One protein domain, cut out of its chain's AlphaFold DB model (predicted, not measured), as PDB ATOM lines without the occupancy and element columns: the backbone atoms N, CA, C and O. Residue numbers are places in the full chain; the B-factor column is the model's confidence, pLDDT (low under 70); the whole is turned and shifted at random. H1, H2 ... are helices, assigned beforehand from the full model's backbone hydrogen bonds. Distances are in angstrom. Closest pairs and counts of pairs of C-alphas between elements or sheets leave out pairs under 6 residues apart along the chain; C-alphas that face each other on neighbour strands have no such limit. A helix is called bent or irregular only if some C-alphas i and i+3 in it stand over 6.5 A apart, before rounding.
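Overview. This is residues 294 to 396 and 407 to 473 of the 484 residues of an uncharacterized protein of Camellia sinensis (UniProt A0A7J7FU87). What shape stands out first? A long thin rod: H4b, one arm of the bent helix H4, runs side by side with both arms of the bent helix H5, H5a and H5b, opposite ways. At one end the short helices H1, H2 and H3 pack on H4 and H5b as a small head, while the far ends of H4b and H5a reach well beyond it. What is it made of? The 170 printed residues have five named helices, H1 to H5 in chain order, and no named strand: the class is all helix. The whole is extended, with a radius of gyration of the C-alphas of 28.0 A and spans of 96 by 25 by 21 A.

Along the chain. Where do the first helices lie? H1, residues 294 to 308, begins at C-alpha 294 (313.735, 268.246, 76.456) and is 21.1 A long; H2 is residues 312 to 316, and H3, residues 318 to 333, is 22.3 A long. What are the long ones? By its hydrogen bonds H4, residues 339 to 394, was assigned as one helix, but it is bent, with C-alphas 350 and 353 7.1 A apart: H4a is residues 339 to 350, and H4b, residues 353 to 394, is 61.4 A long. H5, residues 408 to 471, likewise assigned as one, is bent, with C-alphas 434 and 437 7.1 A apart: H5a, residues 408 to 434, is 38.8 A long, and H5b, residues 437 to 471, is 50.7 A long, ending at C-alpha 471 (310.001, 275.693, 83.839). H5b is irregular, with C-alphas 466 and 469 6.6 A apart.

Arrangement. What does the head touch? H1 touches H3 at a steep tilt of 52 degrees, closest C-alphas Ala 300 and Ala 327 at 4.2 A. H2 touches H4b, with residues 356 to 360 of H4b alone, closest C-alphas Glu 316 and Leu 356 at 6.9 A. H3 and H4a form a helical hairpin, closest C-alphas Thr 332 and Gln 342 at 6.2 A. How do the long arms meet? H4b touches H5a with residues 376 to 390 alone, at a shallow tilt of 25 degrees, opposite ways, closest C-alphas Arg 376 and His 432 at 5.9 A. Are the backbones regular in O to N pairs? Every O i to N i+4 pair is within hydrogen-bond range in H1, H3, H4a, H4b and H5a; H5b has 29 of 31, and H2 has 0 of 1 but 2 of 2 O i to N i+3 pairs.

Size, cuts and confidence. How far does it reach? The two C-alphas farthest apart, of Asp 407 and Glu 473, are 96.6 A apart. Is anything missing or uncertain? Residues 397 to 406 are not printed, and C-alphas 396 and 407 are 15.1 A apart across the cut; the links H1 to H2, H2 to H3 and H3 to H4 are tight. Residues 334 to 337, 396, 407, 437 and 467 to 473 have pLDDT under 70.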
ATOM      1  N   PRO A 294     314.619 267.077  76.423       79.12
ATOM      2  CA  PRO A 294     313.735 268.246  76.456       79.12
ATOM      3  C   PRO A 294     312.282 267.911  76.074       79.12
ATOM      4  O   PRO A 294     311.343 268.464  76.637       79.12
ATOM      5  N   ALA A 295     312.093 266.954  75.156       77.94
ATOM      6  CA  ALA A 295     310.773 266.488  74.743       77.94
ATOM      7  C   ALA A 295     310.028 265.768  75.880       77.94
ATOM      8  O   ALA A 295     308.876 266.100  76.152       77.94
ATOM      9  N   GLU A 296     310.693 264.847  76.586       80.62
ATOM     10  CA  GLU A 296     310.113 264.149  77.746       80.62
ATOM     11  C   GLU A 296     309.767 265.125  78.870       80.62
ATOM     12  O   GLU A 296     308.699 265.024  79.466       80.62
ATOM     13  N   ARG A 297     310.626 266.120  79.124       80.00
ATOM     14  CA  ARG A 297     310.365 267.161  80.129       80.00
ATOM     15  C   ARG A 297     309.126 267.982  79.797       80.00
ATOM     16  O   ARG A 297     308.269 268.164  80.657       80.00
ATOM     17  N   LYS A 298     309.004 268.430  78.546       78.75
ATOM     18  CA  LYS A 298     307.827 269.169  78.078       78.75
ATOM     19  C   LYS A 298     306.555 268.326  78.192       78.75
ATOM     20  O   LYS A 298     305.522 268.826  78.626       78.75
ATOM     21  N   GLN A 299     306.630 267.043  77.842       81.94
ATOM     22  CA  GLN A 299     305.501 266.124  77.965       81.94
ATOM     23  C   GLN A 299     305.103 265.892  79.430       81.94
ATOM     24  O   GLN A 299     303.918 265.942  79.750       81.94
ATOM     25  N   ALA A 300     306.069 265.714  80.332       83.44
ATOM     26  CA  ALA A 300     305.814 265.572  81.762       83.44
ATOM     27  C   ALA A 300     305.154 266.825  82.368       83.44
ATOM     28  O   ALA A 300     304.212 266.706  83.148       83.44
ATOM     29  N   GLN A 301     305.580 268.028  81.968       80.75
ATOM     30  CA  GLN A 301     304.955 269.285  82.407       80.75
ATOM     31  C   GLN A 301     303.504 269.399  81.946       80.75
ATOM     32  O   GLN A 301     302.638 269.762  82.738       80.75
ATOM     33  N   LEU A 302     303.233 269.068  80.680       80.81
ATOM     34  CA  LEU A 302     301.876 269.072  80.134       80.81
ATOM     35  C   LEU A 302     300.975 268.068  80.858       80.81
ATOM     36  O   LEU A 302     299.828 268.389  81.153       80.81
ATOM     37  N   LEU A 303     301.501 266.883  81.186       83.56
ATOM     38  CA  LEU A 303     300.764 265.892  81.965       83.56
ATOM     39  C   LEU A 303     300.461 266.391  83.378       83.56
ATOM     40  O   LEU A 303     299.307 266.321  83.784       83.56
ATOM     41  N   LEU A 304     301.436 266.935  84.118       84.94
ATOM     42  CA  LEU A 304     301.161 267.460  85.463       84.94
ATOM     43  C   LEU A 304     300.183 268.639  85.438       84.94
ATOM     44  O   LEU A 304     299.316 268.711  86.306       84.94
ATOM     45  N   ALA A 305     300.271 269.516  84.433       82.44
ATOM     46  CA  ALA A 305     299.287 270.576  84.225       82.44
ATOM     47  C   ALA A 305     297.883 269.991  84.041       82.44
ATOM     48  O   ALA A 305     296.958 270.390  84.743       82.44
ATOM     49  N   ALA A 306     297.733 269.001  83.156       81.38
ATOM     50  CA  ALA A 306     296.457 268.333  82.933       81.38
ATOM     51  C   ALA A 306     295.931 267.677  84.220       81.38
ATOM     52  O   ALA A 306     294.796 267.937  84.611       81.38
ATOM     53  N   PHE A 307     296.768 266.909  84.923       85.81
ATOM     54  CA  PHE A 307     296.399 266.269  86.186       85.81
ATOM     55  C   PHE A 307     295.988 267.268  87.262       85.81
ATOM     56  O   PHE A 307     295.031 267.007  87.976       85.81
ATOM     57  N   SER A 308     296.641 268.427  87.351       85.94
ATOM     58  CA  SER A 308     296.292 269.440  88.350       85.94
ATOM     59  C   SER A 308     294.866 269.980  88.204       85.94
ATOM     60  O   SER A 308     294.308 270.480  89.174       85.94
ATOM     61  N   HIS A 309     294.270 269.892  87.012       82.56
ATOM     62  CA  HIS A 309     292.891 270.313  86.762       82.56
ATOM     63  C   HIS A 309     291.877 269.175  86.901       82.56
ATOM     64  O   HIS A 309     290.672 269.420  86.839       82.56
ATOM     65  N   LEU A 310     292.350 267.943  87.081       86.19
ATOM     66  CA  LEU A 310     291.509 266.776  87.274       86.19
ATOM     67  C   LEU A 310     291.257 266.534  88.770       86.19
ATOM     68  O   LEU A 310     292.069 266.918  89.616       86.19
ATOM     69  N   PRO A 311     290.122 265.913  89.124       87.19
ATOM     70  CA  PRO A 311     289.874 265.486  90.493       87.19
ATOM     71  C   PRO A 311     290.825 264.349  90.907       87.19
ATOM     72  O   PRO A 311     291.292 263.573  90.070       87.19
ATOM     73  N   PHE A 312     291.101 264.243  92.213       87.88
ATOM     74  CA  PHE A 312     292.041 263.258  92.769       87.88
ATOM     75  C   PHE A 312     291.671 261.807  92.417       87.88
ATOM     76  O   PHE A 312     292.553 260.983  92.188       87.88
ATOM     77  N   ASN A 313     290.373 261.506  92.310       88.31
ATOM     78  CA  ASN A 313     289.862 260.174  91.977       88.31
ATOM     79  C   ASN A 313     290.329 259.651  90.606       88.31
ATOM     80  O   ASN A 313     290.327 258.447  90.393       88.31
ATOM     81  N   VAL A 314     290.795 260.512  89.690       87.19
ATOM     82  CA  VAL A 314     291.396 260.059  88.422       87.19
ATOM     83  C   VAL A 314     292.634 259.188  88.665       87.19
ATOM     84  O   VAL A 314     292.951 258.333  87.845       87.19
ATOM     85  N   LEU A 315     293.328 259.365  89.793       88.69
ATOM     86  CA  LEU A 315     294.498 258.563  90.157       88.69
ATOM     87  C   LEU A 315     294.149 257.177  90.728       88.69
ATOM     88  O   LEU A 315     295.067 256.418  91.041       88.69
ATOM     89  N   GLU A 316     292.866 256.835  90.868       84.94
ATOM     90  CA  GLU A 316     292.448 255.470  91.215       84.94
ATOM     91  C   GLU A 316     292.652 254.492  90.053       84.94
ATOM     92  O   GLU A 316     292.872 253.302  90.280       84.94
ATOM     93  N   ASP A 317     292.626 254.999  88.820       85.62
ATOM     94  CA  ASP A 317     292.858 254.202  87.625       85.62
ATOM     95  C   ASP A 317     294.360 253.969  87.394       85.62
ATOM     96  O   ASP A 317     295.190 254.885  87.449       85.62
ATOM     97  N   ASP A 318     294.716 252.737  87.021       83.06
ATOM     98  CA  ASP A 318     296.109 252.326  86.809       83.06
ATOM     99  C   ASP A 318     296.832 253.153  85.732       83.06
ATOM    100  O   ASP A 318     298.027 253.433  85.850       83.06
ATOM    101  N   ILE A 319     296.137 253.514  84.648       83.62
ATOM    102  CA  ILE A 319     296.739 254.220  83.507       83.62
ATOM    103  C   ILE A 319     297.063 255.679  83.879       83.62
ATOM    104  O   ILE A 319     298.227 256.077  83.741       83.62
ATOM    105  N   PRO A 320     296.104 256.484  84.375       85.38
ATOM    106  CA  PRO A 320     296.394 257.812  84.897       85.38
ATOM    107  C   PRO A 320     297.450 257.810  86.004       85.38
ATOM    108  O   PRO A 320     298.369 258.626  85.944       85.38
ATOM    109  N   LEU A 321     297.396 256.868  86.951       87.06
ATOM    110  CA  LEU A 321     298.383 256.772  88.027       87.06
ATOM    111  C   LEU A 321     299.804 256.544  87.494       87.06
ATOM    112  O   LEU A 321     300.741 257.229  87.910       87.06
ATOM    113  N   LYS A 322     299.975 255.625  86.536       85.25
ATOM    114  CA  LYS A 322     301.274 255.372  85.889       85.25
ATOM    115  C   LYS A 322     301.792 256.606  85.152       85.25
ATOM    116  O   LYS A 322     302.964 256.950  85.292       85.25
ATOM    117  N   ASN A 323     300.928 257.292  84.405       82.81
ATOM    118  CA  ASN A 323     301.295 258.511  83.679       82.81
ATOM    119  C   ASN A 323     301.683 259.649  84.635       82.81
ATOM    120  O   ASN A 323     302.642 260.376  84.373       82.81
ATOM    121  N   PHE A 324     300.965 259.780  85.751       88.44
ATOM    122  CA  PHE A 324     301.259 260.747  86.802       88.44
ATOM    123  C   PHE A 324     302.630 260.481  87.436       88.44
ATOM    124  O   PHE A 324     303.489 261.362  87.463       88.44
ATOM    125  N   GLN A 325     302.872 259.242  87.876       87.19
ATOM    126  CA  GLN A 325     304.145 258.834  88.474       87.19
ATOM    127  C   GLN A 325     305.317 259.019  87.507       87.19
ATOM    128  O   GLN A 325     306.366 259.523  87.908       87.19
ATOM    129  N   TRP A 326     305.134 258.674  86.229       87.62
ATOM    130  CA  TRP A 326     306.133 258.910  85.188       87.62
ATOM    131  C   TRP A 326     306.467 260.397  85.040       87.62
ATOM    132  O   TRP A 326     307.641 260.767  85.028       87.62
ATOM    133  N   ALA A 327     305.456 261.266  84.971       84.81
ATOM    134  CA  ALA A 327     305.667 262.704  84.822       84.81
ATOM    135  C   ALA A 327     306.435 263.293  86.020       84.81
ATOM    136  O   ALA A 327     307.371 264.079  85.852       84.81
ATOM    137  N   CYS A 328     306.090 262.859  87.230       84.75
ATOM    138  CA  CYS A 328     306.800 263.226  88.446       84.75
ATOM    139  C   CYS A 328     308.258 262.732  88.465       84.75
ATOM    140  O   CYS A 328     309.168 263.484  88.817       84.75
ATOM    141  N   ASP A 329     308.507 261.492  88.046       84.25
ATOM    142  CA  ASP A 329     309.847 260.903  87.959       84.25
ATOM    143  C   ASP A 329     310.736 261.637  86.934       84.25
ATOM    144  O   ASP A 329     311.885 261.978  87.219       84.25
ATOM    145  N   VAL A 330     310.190 261.992  85.768       81.56
ATOM    146  CA  VAL A 330     310.902 262.790  84.756       81.56
ATOM    147  C   VAL A 330     311.304 264.162  85.304       81.56
ATOM    148  O   VAL A 330     312.439 264.607  85.100       81.56
ATOM    149  N   LEU A 331     310.406 264.844  86.018       77.69
ATOM    150  CA  LEU A 331     310.667 266.199  86.512       77.69
ATOM    151  C   LEU A 331     311.606 266.233  87.719       77.69
ATOM    152  O   LEU A 331     312.416 267.155  87.831       77.69
ATOM    153  N   THR A 332     311.566 265.209  88.568       75.00
ATOM    154  CA  THR A 332     312.496 265.062  89.699       75.00
ATOM    155  C   THR A 332     313.907 264.676  89.244       75.00
ATOM    156  O   THR A 332     314.884 265.181  89.795       75.00
ATOM    157  N   ARG A 333     314.051 263.868  88.182       73.25
ATOM    158  CA  ARG A 333     315.362 263.519  87.591       73.25
ATOM    159  C   ARG A 333     316.024 264.661  86.822       73.25
ATOM    160  O   ARG A 333     317.244 264.678  86.674       73.25
ATOM    161  N   GLY A 334     315.237 265.587  86.282       64.69
ATOM    162  CA  GLY A 334     315.733 266.624  85.380       64.69
ATOM    163  C   GLY A 334     316.481 267.788  86.040       64.69
ATOM    164  O   GLY A 334     317.053 268.586  85.304       64.69
ATOM    165  N   TYR A 335     316.454 267.928  87.374       60.03
ATOM    166  CA  TYR A 335     316.903 269.137  88.100       60.03
ATOM    167  C   TYR A 335     316.339 270.456  87.522       60.03
ATOM    168  O   TYR A 335     316.939 271.518  87.667       60.03
ATOM    169  N   VAL A 336     315.196 270.393  86.825       59.78
ATOM    170  CA  VAL A 336     314.551 271.557  86.177       59.78
ATOM    171  C   VAL A 336     313.590 272.260  87.135       59.78
ATOM    172  O   VAL A 336     313.137 273.368  86.887       59.78
ATOM    173  N   LEU A 337     313.261 271.612  88.248       66.19
ATOM    174  CA  LEU A 337     312.457 272.195  89.306       66.19
ATOM    175  C   LEU A 337     313.312 273.127  90.168       66.19
ATOM    176  O   LEU A 337     314.466 272.831  90.475       66.19
ATOM    177  N   ASN A 338     312.707 274.221  90.636       71.38
ATOM    178  CA  ASN A 338     313.227 274.931  91.802       71.38
ATOM    179  C   ASN A 338     313.413 273.904  92.942       71.38
ATOM    180  O   ASN A 338     312.488 273.122  93.169       71.38
ATOM    181  N   PRO A 339     314.548 273.889  93.671       72.88
ATOM    182  CA  PRO A 339     314.784 272.945  94.766       72.88
ATOM    183  C   PRO A 339     313.629 272.841  95.771       72.88
ATOM    184  O   PRO A 339     313.341 271.753  96.261       72.88
ATOM    185  N   LEU A 340     312.935 273.952  96.040       74.88
ATOM    186  CA  LEU A 340     311.750 273.962  96.899       74.88
ATOM    187  C   LEU A 340     310.585 273.184  96.267       74.88
ATOM    188  O   LEU A 340     309.984 272.335  96.912       74.88
ATOM    189  N   ALA A 341     310.306 273.434  94.988       75.12
ATOM    190  CA  ALA A 341     309.251 272.747  94.251       75.12
ATOM    191  C   ALA A 341     309.561 271.252  94.063       75.12
ATOM    192  O   ALA A 341     308.664 270.414  94.100       75.12
ATOM    193  N   GLN A 342     310.840 270.908  93.909       77.44
ATOM    194  CA  GLN A 342     311.303 269.527  93.873       77.44
ATOM    195  C   GLN A 342     311.064 268.817  95.208       77.44
ATOM    196  O   GLN A 342     310.574 267.689  95.213       77.44
ATOM    197  N   ALA A 343     311.374 269.470  96.331       79.44
ATOM    198  CA  ALA A 343     311.139 268.914  97.660       79.44
ATOM    199  C   ALA A 343     309.643 268.687  97.937       79.44
ATOM    200  O   ALA A 343     309.270 267.613  98.402       79.44
ATOM    201  N   GLU A 344     308.787 269.654  97.595       81.62
ATOM    202  CA  GLU A 344     307.328 269.531  97.736       81.62
ATOM    203  C   GLU A 344     306.755 268.418  96.844       81.62
ATOM    204  O   GLU A 344     305.930 267.624  97.295       81.62
ATOM    205  N   LEU A 345     307.232 268.292  95.598       83.38
ATOM    206  CA  LEU A 345     306.804 267.215  94.703       83.38
ATOM    207  C   LEU A 345     307.212 265.836  95.237       83.38
ATOM    208  O   LEU A 345     306.419 264.900  95.182       83.38
ATOM    209  N   HIS A 346     308.427 265.707  95.778       82.56
ATOM    210  CA  HIS A 346     308.866 264.472  96.431       82.56
ATOM    211  C   HIS A 346     308.013 264.142  97.656       82.56
ATOM    212  O   HIS A 346     307.563 263.007  97.788       82.56
ATOM    213  N   LEU A 347     307.731 265.131  98.509       83.44
ATOM    214  CA  LEU A 347     306.883 264.943  99.684       83.44
ATOM    215  C   LEU A 347     305.472 264.478  99.295       83.44
ATOM    216  O   LEU A 347     304.919 263.586  99.934       83.44
ATOM    217  N   PHE A 348     304.903 265.056  98.235       86.25
ATOM    218  CA  PHE A 348     303.607 264.636  97.707       86.25
ATOM    219  C   PHE A 348     303.640 263.186  97.202       86.25
ATOM    220  O   PHE A 348     302.757 262.398  97.536       86.25
ATOM    221  N   LEU A 349     304.672 262.807  96.443       86.25
ATOM    222  CA  LEU A 349     304.835 261.439  95.937       86.25
ATOM    223  C   LEU A 349     304.983 260.406  97.054       86.25
ATOM    224  O   LEU A 349     304.410 259.324  96.951       86.25
ATOM    225  N   ASP A 350     305.700 260.745  98.125       85.00
ATOM    226  CA  ASP A 350     305.851 259.870  99.290       85.00
ATOM    227  C   ASP A 350     304.511 259.648 100.013       85.00
ATOM    228  O   ASP A 350     304.265 258.575 100.570       85.00
ATOM    229  N   GLN A 351     303.623 260.646  99.993       85.50
ATOM    230  CA  GLN A 351     302.294 260.580 100.609       85.50
ATOM    231  C   GLN A 351     301.233 259.943  99.704       85.50
ATOM    232  O   GLN A 351     300.241 259.415 100.211       85.50
ATOM    233  N   LEU A 352     301.432 259.952  98.382       88.56
ATOM    234  CA  LEU A 352     300.449 259.506  97.393       88.56
ATOM    235  C   LEU A 352     299.876 258.098  97.661       88.56
ATOM    236  O   LEU A 352     298.654 257.957  97.599       88.56
ATOM    237  N   PRO A 353     300.666 257.062  98.021       87.81
ATOM    238  CA  PRO A 353     300.113 255.738  98.321       87.81
ATOM    239  C   PRO A 353     299.142 255.739  99.508       87.81
ATOM    240  O   PRO A 353     298.149 255.016  99.498       87.81
ATOM    241  N   VAL A 354     299.421 256.555 100.530       85.50
ATOM    242  CA  VAL A 354     298.560 256.686 101.714       85.50
ATOM    243  C   VAL A 354     297.280 257.434 101.354       85.50
ATOM    244  O   VAL A 354     296.202 256.995 101.741       85.50
ATOM    245  N   LEU A 355     297.387 258.508 100.568       87.94
ATOM    246  CA  LEU A 355     296.232 259.277 100.099       87.94
ATOM    247  C   LEU A 355     295.286 258.421  99.248       87.94
ATOM    248  O   LEU A 355     294.078 258.458  99.463       87.94
ATOM    249  N   LEU A 356     295.825 257.603  98.337       89.19
ATOM    250  CA  LEU A 356     295.032 256.671  97.525       89.19
ATOM    251  C   LEU A 356     294.351 255.598  98.382       89.19
ATOM    252  O   LEU A 356     293.184 255.278  98.164       89.19
ATOM    253  N   TYR A 357     295.058 255.058  99.378       87.06
ATOM    254  CA  TYR A 357     294.489 254.084 100.308       87.06
ATOM    255  C   TYR A 357     293.340 254.682 101.133       87.06
ATOM    256  O   TYR A 357     292.284 254.061 101.252       87.06
ATOM    257  N   TRP A 358     293.526 255.889 101.677       86.50
ATOM    258  CA  TRP A 358     292.485 256.592 102.426       86.50
ATOM    259  C   TRP A 358     291.286 256.925 101.552       86.50
ATOM    260  O   TRP A 358     290.175 256.595 101.939       86.50
ATOM    261  N   HIS A 359     291.502 257.471 100.355       88.88
ATOM    262  CA  HIS A 359     290.416 257.800  99.432       88.88
ATOM    263  C   HIS A 359     289.575 256.570  99.062       88.88
ATOM    264  O   HIS A 359     288.347 256.595  99.124       88.88
ATOM    265  N   ARG A 360     290.226 255.448  98.735       87.81
ATOM    266  CA  ARG A 360     289.519 254.214  98.375       87.81
ATOM    267  C   ARG A 360     288.695 253.670  99.541       87.81
ATOM    268  O   ARG A 360     287.550 253.260  99.359       87.81
ATOM    269  N   ASN A 361     289.272 253.655 100.739       84.25
ATOM    270  CA  ASN A 361     288.585 253.134 101.914       84.25
ATOM    271  C   ASN A 361     287.482 254.066 102.406       84.25
ATOM    272  O   ASN A 361     286.442 253.572 102.836       84.25
ATOM    273  N   SER A 362     287.677 255.381 102.334       84.69
ATOM    274  CA  SER A 362     286.663 256.354 102.726       84.69
ATOM    275  C   SER A 362     285.429 256.231 101.834       84.69
ATOM    276  O   SER A 362     284.319 256.186 102.354       84.69
ATOM    277  N   MET A 363     285.609 256.040 100.521       82.31
ATOM    278  CA  MET A 363     284.510 255.809  99.576       82.31
ATOM    279  C   MET A 363     283.726 254.529  99.885       82.31
ATOM    280  O   MET A 363     282.498 254.562  99.960       82.31
ATOM    281  N   VAL A 364     284.416 253.407 100.120       83.62
ATOM    282  CA  VAL A 364     283.764 252.130 100.479       83.62
ATOM    283  C   VAL A 364     283.032 252.243 101.817       83.62
ATOM    284  O   VAL A 364     281.889 251.806 101.948       83.62
ATOM    285  N   THR A 365     283.673 252.859 102.809       81.75
ATOM    286  CA  THR A 365     283.097 253.003 104.151       81.75
ATOM    287  C   THR A 365     281.883 253.926 104.120       81.75
ATOM    288  O   THR A 365     280.867 253.601 104.726       81.75
ATOM    289  N   MET A 366     281.927 255.018 103.353       83.06
ATOM    290  CA  MET A 366     280.797 255.937 103.205       83.06
ATOM    291  C   MET A 366     279.590 255.262 102.541       83.06
ATOM    292  O   MET A 366     278.477 255.410 103.025       83.06
ATOM    293  N   GLN A 367     279.802 254.422 101.522       82.75
ATOM    294  CA  GLN A 367     278.715 253.630 100.929       82.75
ATOM    295  C   GLN A 367     278.075 252.667 101.939       82.75
ATOM    296  O   GLN A 367     276.853 252.524 101.972       82.75
ATOM    297  N   SER A 368     278.885 252.011 102.777       82.31
ATOM    298  CA  SER A 368     278.358 251.143 103.839       82.31
ATOM    299  C   SER A 368     277.622 251.929 104.930       82.31
ATOM    300  O   SER A 368     276.615 251.461 105.459       82.31
ATOM    301  N   LEU A 369     278.084 253.148 105.227       85.25
ATOM    302  CA  LEU A 369     277.454 254.057 106.178       85.25
ATOM    303  C   LEU A 369     276.074 254.498 105.677       85.25
ATOM    304  O   LEU A 369     275.102 254.428 106.425       85.25
ATOM    305  N   ASP A 370     275.977 254.873 104.400       84.12
ATOM    306  CA  ASP A 370     274.718 255.255 103.760       84.12
ATOM    307  C   ASP A 370     273.702 254.103 103.809       84.12
ATOM    308  O   ASP A 370     272.539 254.317 104.154       84.12
ATOM    309  N   GLN A 371     274.142 252.867 103.550       84.75
ATOM    310  CA  GLN A 371     273.300 251.670 103.671       84.75
ATOM    311  C   GLN A 371     272.820 251.427 105.108       84.75
ATOM    312  O   GLN A 371     271.647 251.143 105.330       84.75
ATOM    313  N   LEU A 372     273.699 251.560 106.102       83.00
ATOM    314  CA  LEU A 372     273.312 251.404 107.509       83.00
ATOM    315  C   LEU A 372     272.353 252.509 107.964       83.00
ATOM    316  O   LEU A 372     271.428 252.252 108.736       83.00
ATOM    317  N   SER A 373     272.547 253.732 107.467       84.50
ATOM    318  CA  SER A 373     271.664 254.860 107.755       84.50
ATOM    319  C   SER A 373     270.263 254.655 107.167       84.50
ATOM    320  O   SER A 373     269.272 254.941 107.839       84.50
ATOM    321  N   SER A 374     270.165 254.100 105.953       87.25
ATOM    322  CA  SER A 374     268.883 253.851 105.293       87.25
ATOM    323  C   SER A 374     268.115 252.708 105.952       87.25
ATOM    324  O   SER A 374     266.925 252.870 106.215       87.25
ATOM    325  N   LEU A 375     268.797 251.615 106.318       84.75
ATOM    326  CA  LEU A 375     268.206 250.516 107.095       84.75
ATOM    327  C   LEU A 375     267.647 251.008 108.431       84.75
ATOM    328  O   LEU A 375     266.528 250.668 108.799       84.75
ATOM    329  N   ARG A 376     268.381 251.882 109.128       83.81
ATOM    330  CA  ARG A 376     267.893 252.499 110.364       83.81
ATOM    331  C   ARG A 376     266.616 253.311 110.141       83.81
ATOM    332  O   ARG A 376     265.684 253.195 110.931       83.81
ATOM    333  N   ILE A 377     266.596 254.174 109.122       87.00
ATOM    334  CA  ILE A 377     265.422 255.007 108.814       87.00
ATOM    335  C   ILE A 377     264.221 254.111 108.500       87.00
ATOM    336  O   ILE A 377     263.117 254.389 108.961       87.00
ATOM    337  N   GLN A 378     264.447 253.024 107.764       88.38
ATOM    338  CA  GLN A 378     263.417 252.043 107.457       88.38
ATOM    339  C   GLN A 378     262.890 251.350 108.720       88.38
ATOM    340  O   GLN A 378     261.686 251.385 108.942       88.38
ATOM    341  N   ALA A 379     263.759 250.803 109.574       84.44
ATOM    342  CA  ALA A 379     263.348 250.152 110.820       84.44
ATOM    343  C   ALA A 379     262.560 251.105 111.736       84.44
ATOM    344  O   ALA A 379     261.581 250.717 112.371       84.44
ATOM    345  N   GLN A 380     262.947 252.386 111.773       85.19
ATOM    346  CA  GLN A 380     262.211 253.398 112.525       85.19
ATOM    347  C   GLN A 380     260.827 253.676 111.919       85.19
ATOM    348  O   GLN A 380     259.847 253.739 112.657       85.19
ATOM    349  N   TYR A 381     260.727 253.796 110.594       87.88
ATOM    350  CA  TYR A 381     259.449 253.977 109.906       87.88
ATOM    351  C   TYR A 381     258.520 252.765 110.078       87.88
ATOM    352  O   TYR A 381     257.322 252.924 110.300       87.88
ATOM    353  N   GLU A 382     259.068 251.550 110.017       85.50
ATOM    354  CA  GLU A 382     258.323 250.313 110.258       85.50
ATOM    355  C   GLU A 382     257.798 250.241 111.694       85.50
ATOM    356  O   GLU A 382     256.639 249.878 111.895       85.50
ATOM    357  N   ALA A 383     258.601 250.657 112.678       82.56
ATOM    358  CA  ALA A 383     258.168 250.761 114.067       82.56
ATOM    359  C   ALA A 383     257.064 251.815 114.259       82.56
ATOM    360  O   ALA A 383     256.069 251.528 114.921       82.56
ATOM    361  N   GLU A 384     257.194 253.000 113.652       84.19
ATOM    362  CA  GLU A 384     256.177 254.062 113.708       84.19
ATOM    363  C   GLU A 384     254.847 253.603 113.080       84.19
ATOM    364  O   GLU A 384     253.790 253.702 113.708       84.19
ATOM    365  N   ASN A 385     254.896 253.003 111.888       87.62
ATOM    366  CA  ASN A 385     253.713 252.471 111.207       87.62
ATOM    367  C   ASN A 385     253.075 251.300 111.979       87.62
ATOM    368  O   ASN A 385     251.853 251.168 112.026       87.62
ATOM    369  N   PHE A 386     253.888 250.454 112.617       86.06
ATOM    370  CA  PHE A 386     253.400 249.374 113.473       86.06
ATOM    371  C   PHE A 386     252.697 249.901 114.730       86.06
ATOM    372  O   PHE A 386     251.656 249.367 115.112       86.06
ATOM    373  N   THR A 387     253.224 250.957 115.361       82.06
ATOM    374  CA  THR A 387     252.556 251.579 116.514       82.06
ATOM    375  C   THR A 387     251.204 252.185 116.141       82.06
ATOM    376  O   THR A 387     250.248 252.008 116.889       82.06
ATOM    377  N   GLU A 388     251.085 252.799 114.960       83.94
ATOM    378  CA  GLU A 388     249.807 253.307 114.444       83.94
ATOM    379  C   GLU A 388     248.810 252.165 114.172       83.94
ATOM    380  O   GLU A 388     247.656 252.239 114.590       83.94
ATOM    381  N   GLU A 389     249.259 251.057 113.566       83.56
ATOM    382  CA  GLU A 389     248.425 249.864 113.339       83.56
ATOM    383  C   GLU A 389     247.916 249.252 114.658       83.56
ATOM    384  O   GLU A 389     246.758 248.824 114.749       83.56
ATOM    385  N   PHE A 390     248.766 249.212 115.686       80.38
ATOM    386  CA  PHE A 390     248.396 248.721 117.011       80.38
ATOM    387  C   PHE A 390     247.405 249.655 117.716       80.38
ATOM    388  O   PHE A 390     246.415 249.178 118.278       80.38
ATOM    389  N   ASP A 391     247.624 250.969 117.653       80.50
ATOM    390  CA  ASP A 391     246.701 251.963 118.204       80.50
ATOM    391  C   ASP A 391     245.336 251.891 117.504       80.50
ATOM    392  O   ASP A 391     244.302 251.901 118.172       80.50
ATOM    393  N   ASP A 392     245.301 251.712 116.183       81.06
ATOM    394  CA  ASP A 392     244.073 251.482 115.411       81.06
ATOM    395  C   ASP A 392     243.384 250.157 115.765       81.06
ATOM    396  O   ASP A 392     242.154 250.056 115.744       81.06
ATOM    397  N   PHE A 393     244.155 249.112 116.078       77.56
ATOM    398  CA  PHE A 393     243.622 247.843 116.567       77.56
ATOM    399  C   PHE A 393     243.010 247.984 117.968       77.56
ATOM    400  O   PHE A 393     241.920 247.465 118.203       77.56
ATOM    401  N   LYS A 394     243.659 248.721 118.878       74.31
ATOM    402  CA  LYS A 394     243.172 248.954 120.248       74.31
ATOM    403  C   LYS A 394     242.038 249.978 120.328       74.31
ATOM    404  O   LYS A 394     241.170 249.843 121.184       74.31
ATOM    405  N   ASN A 395     241.994 250.957 119.426       73.44
ATOM    406  CA  ASN A 395     240.938 251.973 119.354       73.44
ATOM    407  C   ASN A 395     239.668 251.496 118.628       73.44
ATOM    408  O   ASN A 395     238.696 252.247 118.532       73.44
ATOM    409  N   LYS A 396     239.625 250.247 118.145       61.09
ATOM    410  CA  LYS A 396     238.455 249.645 117.477       61.09
ATOM    411  C   LYS A 396     237.289 249.276 118.405       61.09
ATOM    412  O   LYS A 396     236.409 248.531 117.988       61.09
ATOM    413  N   ASP A 407     236.003 235.657 117.895       68.38
ATOM    414  CA  ASP A 407     236.170 234.798 119.060       68.38
ATOM    415  C   ASP A 407     237.254 235.397 119.968       68.38
ATOM    416  O   ASP A 407     238.304 235.840 119.503       68.38
ATOM    417  N   GLU A 408     237.035 235.376 121.283       70.00
ATOM    418  CA  GLU A 408     237.994 235.871 122.287       70.00
ATOM    419  C   GLU A 408     239.396 235.247 122.099       70.00
ATOM    420  O   GLU A 408     240.424 235.853 122.404       70.00
ATOM    421  N   LEU A 409     239.440 234.036 121.534       72.56
ATOM    422  CA  LEU A 409     240.655 233.343 121.114       72.56
ATOM    423  C   LEU A 409     241.375 234.052 119.952       72.56
ATOM    424  O   LEU A 409     242.594 234.183 119.983       72.56
ATOM    425  N   GLU A 410     240.646 234.509 118.935       73.38
ATOM    426  CA  GLU A 410     241.194 235.198 117.762       73.38
ATOM    427  C   GLU A 410     241.739 236.582 118.136       73.38
ATOM    428  O   GLU A 410     242.812 236.970 117.670       73.38
ATOM    429  N   GLN A 411     241.072 237.289 119.054       75.44
ATOM    430  CA  GLN A 411     241.583 238.543 119.609       75.44
ATOM    431  C   GLN A 411     242.887 238.329 120.392       75.44
ATOM    432  O   GLN A 411     243.859 239.045 120.151       75.44
ATOM    433  N   ARG A 412     242.950 237.306 121.259       74.50
ATOM    434  CA  ARG A 412     244.178 236.962 122.003       74.50
ATOM    435  C   ARG A 412     245.332 236.556 121.090       74.50
ATOM    436  O   ARG A 412     246.449 237.005 121.310       74.50
ATOM    437  N   LEU A 413     245.074 235.748 120.060       81.44
ATOM    438  CA  LEU A 413     246.102 235.352 119.089       81.44
ATOM    439  C   LEU A 413     246.655 236.559 118.325       81.44
ATOM    440  O   LEU A 413     247.844 236.615 118.022       81.44
ATOM    441  N   ARG A 414     245.799 237.540 118.018       77.94
ATOM    442  CA  ARG A 414     246.214 238.765 117.335       77.94
ATOM    443  C   ARG A 414     247.045 239.667 118.243       77.94
ATOM    444  O   ARG A 414     248.048 240.200 117.788       77.94
ATOM    445  N   GLU A 415     246.669 239.794 119.512       80.38
ATOM    446  CA  GLU A 415     247.461 240.505 120.525       80.38
ATOM    447  C   GLU A 415     248.829 239.857 120.752       80.38
ATOM    448  O   GLU A 415     249.831 240.563 120.788       80.38
ATOM    449  N   GLU A 416     248.897 238.526 120.829       82.88
ATOM    450  CA  GLU A 416     250.161 237.793 120.950       82.88
ATOM    451  C   GLU A 416     251.054 237.996 119.714       82.88
ATOM    452  O   GLU A 416     252.255 238.218 119.844       82.88
ATOM    453  N   ALA A 417     250.468 238.010 118.512       83.06
ATOM    454  CA  ALA A 417     251.199 238.321 117.283       83.06
ATOM    455  C   ALA A 417     251.727 239.768 117.256       83.06
ATOM    456  O   ALA A 417     252.840 240.001 116.781       83.06
ATOM    457  N   PHE A 418     250.956 240.732 117.776       83.00
ATOM    458  CA  PHE A 418     251.424 242.106 117.959       83.00
ATOM    459  C   PHE A 418     252.578 242.166 118.968       83.00
ATOM    460  O   PHE A 418     253.581 242.802 118.677       83.00
ATOM    461  N   GLU A 419     252.498 241.466 120.099       82.25
ATOM    462  CA  GLU A 419     253.560 241.482 121.114       82.25
ATOM    463  C   GLU A 419     254.882 240.903 120.579       82.25
ATOM    464  O   GLU A 419     255.940 241.502 120.759       82.25
ATOM    465  N   ILE A 420     254.822 239.790 119.836       85.38
ATOM    466  CA  ILE A 420     256.003 239.179 119.200       85.38
ATOM    467  C   ILE A 420     256.647 240.151 118.201       85.38
ATOM    468  O   ILE A 420     257.864 240.338 118.205       85.38
ATOM    469  N   LYS A 421     255.837 240.800 117.358       82.12
ATOM    470  CA  LYS A 421     256.332 241.765 116.365       82.12
ATOM    471  C   LYS A 421     256.849 243.054 117.018       82.12
ATOM    472  O   LYS A 421     257.818 243.636 116.535       82.12
ATOM    473  N   ALA A 422     256.243 243.483 118.123       81.62
ATOM    474  CA  ALA A 422     256.705 244.619 118.914       81.62
ATOM    475  C   ALA A 422     258.079 244.340 119.537       81.62
ATOM    476  O   ALA A 422     258.949 245.210 119.519       81.62
ATOM    477  N   GLU A 423     258.287 243.128 120.056       79.19
ATOM    478  CA  GLU A 423     259.570 242.697 120.605       79.19
ATOM    479  C   GLU A 423     260.666 242.680 119.524       79.19
ATOM    480  O   GLU A 423     261.751 243.226 119.742       79.19
ATOM    481  N   GLU A 424     260.375 242.131 118.341       85.94
ATOM    482  CA  GLU A 424     261.297 242.110 117.198       85.94
ATOM    483  C   GLU A 424     261.725 243.529 116.780       85.94
ATOM    484  O   GLU A 424     262.919 243.851 116.796       85.94
ATOM    485  N   LEU A 425     260.754 244.410 116.516       79.38
ATOM    486  CA  LEU A 425     261.007 245.803 116.127       79.38
ATOM    487  C   LEU A 425     261.721 246.595 117.230       79.38
ATOM    488  O   LEU A 425     262.569 247.443 116.945       79.38
ATOM    489  N   TYR A 426     261.423 246.315 118.503       79.81
ATOM    490  CA  TYR A 426     262.100 246.953 119.629       79.81
ATOM    491  C   TYR A 426     263.600 246.655 119.622       79.81
ATOM    492  O   TYR A 426     264.407 247.582 119.740       79.81
ATOM    493  N   TYR A 427     263.995 245.386 119.477       80.31
ATOM    494  CA  TYR A 427     265.411 245.022 119.446       80.31
ATOM    495  C   TYR A 427     266.122 245.578 118.213       80.31
ATOM    496  O   TYR A 427     267.259 246.040 118.335       80.31
ATOM    497  N   GLU A 428     265.453 245.598 117.061       80.88
ATOM    498  CA  GLU A 428     265.997 246.150 115.820       80.88
ATOM    499  C   GLU A 428     266.266 247.660 115.935       80.88
ATOM    500  O   GLU A 428     267.398 248.121 115.750       80.88
ATOM    501  N   VAL A 429     265.273 248.442 116.372       80.56
ATOM    502  CA  VAL A 429     265.430 249.889 116.597       80.56
ATOM    503  C   VAL A 429     266.485 250.168 117.672       80.56
ATOM    504  O   VAL A 429     267.316 251.069 117.515       80.56
ATOM    505  N   ARG A 430     266.508 249.382 118.758       80.12
ATOM    506  CA  ARG A 430     267.495 249.525 119.839       80.12
ATOM    507  C   ARG A 430     268.918 249.268 119.344       80.12
ATOM    508  O   ARG A 430     269.827 250.009 119.721       80.12
ATOM    509  N   ALA A 431     269.119 248.253 118.505       78.44
ATOM    510  CA  ALA A 431     270.418 247.944 117.919       78.44
ATOM    511  C   ALA A 431     270.927 249.114 117.060       78.44
ATOM    512  O   ALA A 431     272.062 249.563 117.240       78.44
ATOM    513  N   HIS A 432     270.068 249.685 116.211       78.38
ATOM    514  CA  HIS A 432     270.429 250.839 115.388       78.38
ATOM    515  C   HIS A 432     270.692 252.118 116.204       78.38
ATOM    516  O   HIS A 432     271.594 252.885 115.861       78.38
ATOM    517  N   GLN A 433     269.972 252.345 117.308       75.62
ATOM    518  CA  GLN A 433     270.225 253.477 118.215       75.62
ATOM    519  C   GLN A 433     271.582 253.373 118.918       75.62
ATOM    520  O   GLN A 433     272.283 254.373 119.055       75.62
ATOM    521  N   LEU A 434     271.980 252.170 119.341       74.88
ATOM    522  CA  LEU A 434     273.286 251.945 119.967       74.88
ATOM    523  C   LEU A 434     274.449 252.139 118.983       74.88
ATOM    524  O   LEU A 434     275.539 252.520 119.405       74.88
ATOM    525  N   MET A 435     274.221 251.923 117.683       74.12
ATOM    526  CA  MET A 435     275.218 252.172 116.638       74.12
ATOM    527  C   MET A 435     275.332 253.647 116.226       74.12
ATOM    528  O   MET A 435     276.346 254.035 115.651       74.12
ATOM    529  N   GLN A 436     274.354 254.501 116.542       73.25
ATOM    530  CA  GLN A 436     274.356 255.906 116.117       73.25
ATOM    531  C   GLN A 436     275.638 256.685 116.475       73.25
ATOM    532  O   GLN A 436     276.204 257.296 115.568       73.25
ATOM    533  N   PRO A 437     276.144 256.654 117.726       67.69
ATOM    534  CA  PRO A 437     277.342 257.414 118.085       67.69
ATOM    535  C   PRO A 437     278.553 256.970 117.260       67.69
ATOM    536  O   PRO A 437     279.359 257.786 116.832       67.69
ATOM    537  N   THR A 438     278.641 255.666 116.976       79.69
ATOM    538  CA  THR A 438     279.741 255.099 116.189       79.69
ATOM    539  C   THR A 438     279.664 255.488 114.716       79.69
ATOM    540  O   THR A 438     280.696 255.735 114.102       79.69
ATOM    541  N   LEU A 439     278.458 255.596 114.147       80.06
ATOM    542  CA  LEU A 439     278.270 256.025 112.758       80.06
ATOM    543  C   LEU A 439     278.663 257.498 112.576       80.06
ATOM    544  O   LEU A 439     279.385 257.815 111.634       80.06
ATOM    545  N   GLU A 440     278.253 258.372 113.500       82.94
ATOM    546  CA  GLU A 440     278.607 259.799 113.479       82.94
ATOM    547  C   GLU A 440     280.126 260.009 113.620       82.94
ATOM    548  O   GLU A 440     280.724 260.789 112.879       82.94
ATOM    549  N   GLU A 441     280.783 259.255 114.508       83.19
ATOM    550  CA  GLU A 441     282.244 259.286 114.661       83.19
ATOM    551  C   GLU A 441     282.978 258.841 113.385       83.19
ATOM    552  O   GLU A 441     283.970 259.465 112.990       83.19
ATOM    553  N   ILE A 442     282.498 257.783 112.724       82.25
ATOM    554  CA  ILE A 442     283.069 257.285 111.464       82.25
ATOM    555  C   ILE A 442     282.890 258.319 110.348       82.25
ATOM    556  O   ILE A 442     283.842 258.601 109.617       82.25
ATOM    557  N   GLU A 443     281.706 258.921 110.236       87.31
ATOM    558  CA  GLU A 443     281.426 259.967 109.250       87.31
ATOM    559  C   GLU A 443     282.360 261.175 109.433       87.31
ATOM    560  O   GLU A 443     282.917 261.705 108.467       87.31
ATOM    561  N   ASP A 444     282.596 261.585 110.679       87.44
ATOM    562  CA  ASP A 444     283.506 262.678 111.012       87.44
ATOM    563  C   ASP A 444     284.967 262.367 110.663       87.44
ATOM    564  O   ASP A 444     285.698 263.258 110.210       87.44
ATOM    565  N   ILE A 445     285.413 261.121 110.859       84.62
ATOM    566  CA  ILE A 445     286.751 260.673 110.448       84.62
ATOM    567  C   ILE A 445     286.877 260.741 108.925       84.62
ATOM    568  O   ILE A 445     287.805 261.383 108.430       84.62
ATOM    569  N   ILE A 446     285.912 260.181 108.191       86.50
ATOM    570  CA  ILE A 446     285.891 260.204 106.722       86.50
ATOM    571  C   ILE A 446     285.932 261.644 106.199       86.50
ATOM    572  O   ILE A 446     286.744 261.975 105.335       86.50
ATOM    573  N   LYS A 447     285.125 262.549 106.769       88.56
ATOM    574  CA  LYS A 447     285.126 263.974 106.397       88.56
ATOM    575  C   LYS A 447     286.479 264.643 106.643       88.56
ATOM    576  O   LYS A 447     286.876 265.518 105.870       88.56
ATOM    577  N   LYS A 448     287.184 264.288 107.720       86.75
ATOM    578  CA  LYS A 448     288.530 264.814 108.008       86.75
ATOM    579  C   LYS A 448     289.564 264.279 107.021       86.75
ATOM    580  O   LYS A 448     290.378 265.065 106.538       86.75
ATOM    581  N   GLU A 449     289.515 262.990 106.699       87.25
ATOM    582  CA  GLU A 449     290.394 262.368 105.703       87.25
ATOM    583  C   GLU A 449     290.183 262.983 104.314       87.25
ATOM    584  O   GLU A 449     291.154 263.392 103.678       87.25
ATOM    585  N   GLN A 450     288.927 263.164 103.891       88.06
ATOM    586  CA  GLN A 450     288.584 263.807 102.621       88.06
ATOM    587  C   GLN A 450     289.148 265.235 102.546       88.06
ATOM    588  O   GLN A 450     289.823 265.587 101.582       88.06
ATOM    589  N   LYS A 451     288.968 266.036 103.607       88.06
ATOM    590  CA  LYS A 451     289.537 267.395 103.692       88.06
ATOM    591  C   LYS A 451     291.061 267.402 103.603       88.06
ATOM    592  O   LYS A 451     291.635 268.331 103.039       88.06
ATOM    593  N   PHE A 452     291.723 266.406 104.186       87.31
ATOM    594  CA  PHE A 452     293.175 266.288 104.106       87.31
ATOM    595  C   PHE A 452     293.634 265.948 102.682       87.31
ATOM    596  O   PHE A 452     294.574 266.569 102.188       87.31
ATOM    597  N   ILE A 453     292.946 265.024 102.007       89.06
ATOM    598  CA  ILE A 453     293.204 264.688 100.600       89.06
ATOM    599  C   ILE A 453     293.015 265.927  99.717       89.06
ATOM    600  O   ILE A 453     293.922 266.270  98.959       89.06
ATOM    601  N   ASP A 454     291.902 266.648  99.877       88.44
ATOM    602  CA  ASP A 454     291.609 267.875  99.129       88.44
ATOM    603  C   ASP A 454     292.685 268.945  99.347       88.44
ATOM    604  O   ASP A 454     293.109 269.620  98.406       88.44
ATOM    605  N   HIS A 455     293.173 269.085 100.581       88.12
ATOM    606  CA  HIS A 455     294.257 270.007 100.914       88.12
ATOM    607  C   HIS A 455     295.575 269.618 100.240       88.12
ATOM    608  O   HIS A 455     296.232 270.471  99.640       88.12
ATOM    609  N   CYS A 456     295.964 268.341 100.292       86.56
ATOM    610  CA  CYS A 456     297.165 267.855  99.611       86.56
ATOM    611  C   CYS A 456     297.059 268.009  98.089       86.56
ATOM    612  O   CYS A 456     298.026 268.415  97.445       86.56
ATOM    613  N   TRP A 457     295.883 267.747  97.519       90.69
ATOM    614  CA  TRP A 457     295.633 267.920  96.091       90.69
ATOM    615  C   TRP A 457     295.661 269.391  95.670       90.69
ATOM    616  O   TRP A 457     296.268 269.734  94.659       90.69
ATOM    617  N   THR A 458     295.098 270.283  96.487       88.12
ATOM    618  CA  THR A 458     295.163 271.736  96.268       88.12
ATOM    619  C   THR A 458     296.605 272.235  96.322       88.12
ATOM    620  O   THR A 458     297.032 272.983  95.449       88.12
ATOM    621  N   LYS A 459     297.405 271.764  97.286       86.44
ATOM    622  CA  LYS A 459     298.839 272.084  97.340       86.44
ATOM    623  C   LYS A 459     299.594 271.602  96.108       86.44
ATOM    624  O   LYS A 459     300.453 272.322  95.605       86.44
ATOM    625  N   PHE A 460     299.285 270.402  95.618       88.12
ATOM    626  CA  PHE A 460     299.846 269.904  94.366       88.12
ATOM    627  C   PHE A 460     299.437 270.793  93.182       88.12
ATOM    628  O   PHE A 460     300.281 271.163  92.370       88.12
ATOM    629  N   HIS A 461     298.171 271.199  93.109       86.81
ATOM    630  CA  HIS A 461     297.685 272.119  92.088       86.81
ATOM    631  C   HIS A 461     298.419 273.466  92.115       86.81
ATOM    632  O   HIS A 461     298.921 273.914  91.085       86.81
ATOM    633  N   ASP A 462     298.560 274.072  93.293       84.06
ATOM    634  CA  ASP A 462     299.294 275.324  93.480       84.06
ATOM    635  C   ASP A 462     300.767 275.162  93.093       84.06
ATOM    636  O   ASP A 462     301.324 275.990  92.370       84.06
ATOM    637  N   LEU A 463     301.400 274.062  93.512       84.06
ATOM    638  CA  LEU A 463     302.765 273.724  93.121       84.06
ATOM    639  C   LEU A 463     302.896 273.704  91.596       84.06
ATOM    640  O   LEU A 463     303.823 274.302  91.055       84.06
ATOM    641  N   VAL A 464     301.966 273.055  90.901       80.94
ATOM    642  CA  VAL A 464     301.953 272.965  89.442       80.94
ATOM    643  C   VAL A 464     301.732 274.345  88.809       80.94
ATOM    644  O   VAL A 464     302.556 274.769  88.002       80.94
ATOM    645  N   ILE A 465     300.706 275.100  89.203       77.94
ATOM    646  CA  ILE A 465     300.404 276.416  88.612       77.94
ATOM    647  C   ILE A 465     301.520 277.432  88.848       77.94
ATOM    648  O   ILE A 465     301.875 278.173  87.931       77.94
ATOM    649  N   TYR A 466     302.072 277.492  90.058       75.69
ATOM    650  CA  TYR A 466     303.076 278.496  90.399       75.69
ATOM    651  C   TYR A 466     304.483 278.096  89.975       75.69
ATOM    652  O   TYR A 466     305.303 278.984  89.766       75.69
ATOM    653  N   SER A 467     304.773 276.803  89.807       68.81
ATOM    654  CA  SER A 467     306.099 276.343  89.369       68.81
ATOM    655  C   SER A 467     306.189 276.159  87.855       68.81
ATOM    656  O   SER A 467     307.277 276.323  87.303       68.81
ATOM    657  N   ILE A 468     305.071 275.874  87.162       61.41
ATOM    658  CA  ILE A 468     305.081 275.642  85.710       61.41
ATOM    659  C   ILE A 468     305.606 276.816  84.876       61.41
ATOM    660  O   ILE A 468     306.419 276.579  83.978       61.41
ATOM    661  N   PRO A 469     305.222 278.075  85.143       55.06
ATOM    662  CA  PRO A 469     305.732 279.223  84.398       55.06
ATOM    663  C   PRO A 469     307.261 279.352  84.463       55.06
ATOM    664  O   PRO A 469     307.883 279.763  83.487       55.06
ATOM    665  N   TYR A 470     307.880 278.925  85.567       50.75
ATOM    666  CA  TYR A 470     309.333 278.966  85.751       50.75
ATOM    667  C   TYR A 470     310.070 277.782  85.110       50.75
ATOM    668  O   TYR A 470     311.297 277.809  85.015       50.75
ATOM    669  N   PHE A 471     309.362 276.764  84.607       50.66
ATOM    670  CA  PHE A 471     310.001 275.693  83.839       50.66
ATOM    671  C   PHE A 471     310.549 276.162  82.490       50.66
ATOM    672  O   PHE A 471     311.524 275.590  82.003       50.66
ATOM    673  N   TYR A 472     309.941 277.191  81.894       43.69
ATOM    674  CA  TYR A 472     310.369 277.742  80.608       43.69
ATOM    675  C   TYR A 472     311.615 278.634  80.727       43.69
ATOM    676  O   TYR A 472     312.371 278.761  79.766       43.69
ATOM    677  N   GLU A 473     311.875 279.229  81.897       41.84
ATOM    678  CA  GLU A 473     313.001 280.161  82.080       41.84
ATOM    679  C   GLU A 473     314.360 279.455  82.227       41.84
ATOM    680  O   GLU A 473     315.396 280.032  81.890       41.84
TER     681      GLU A 473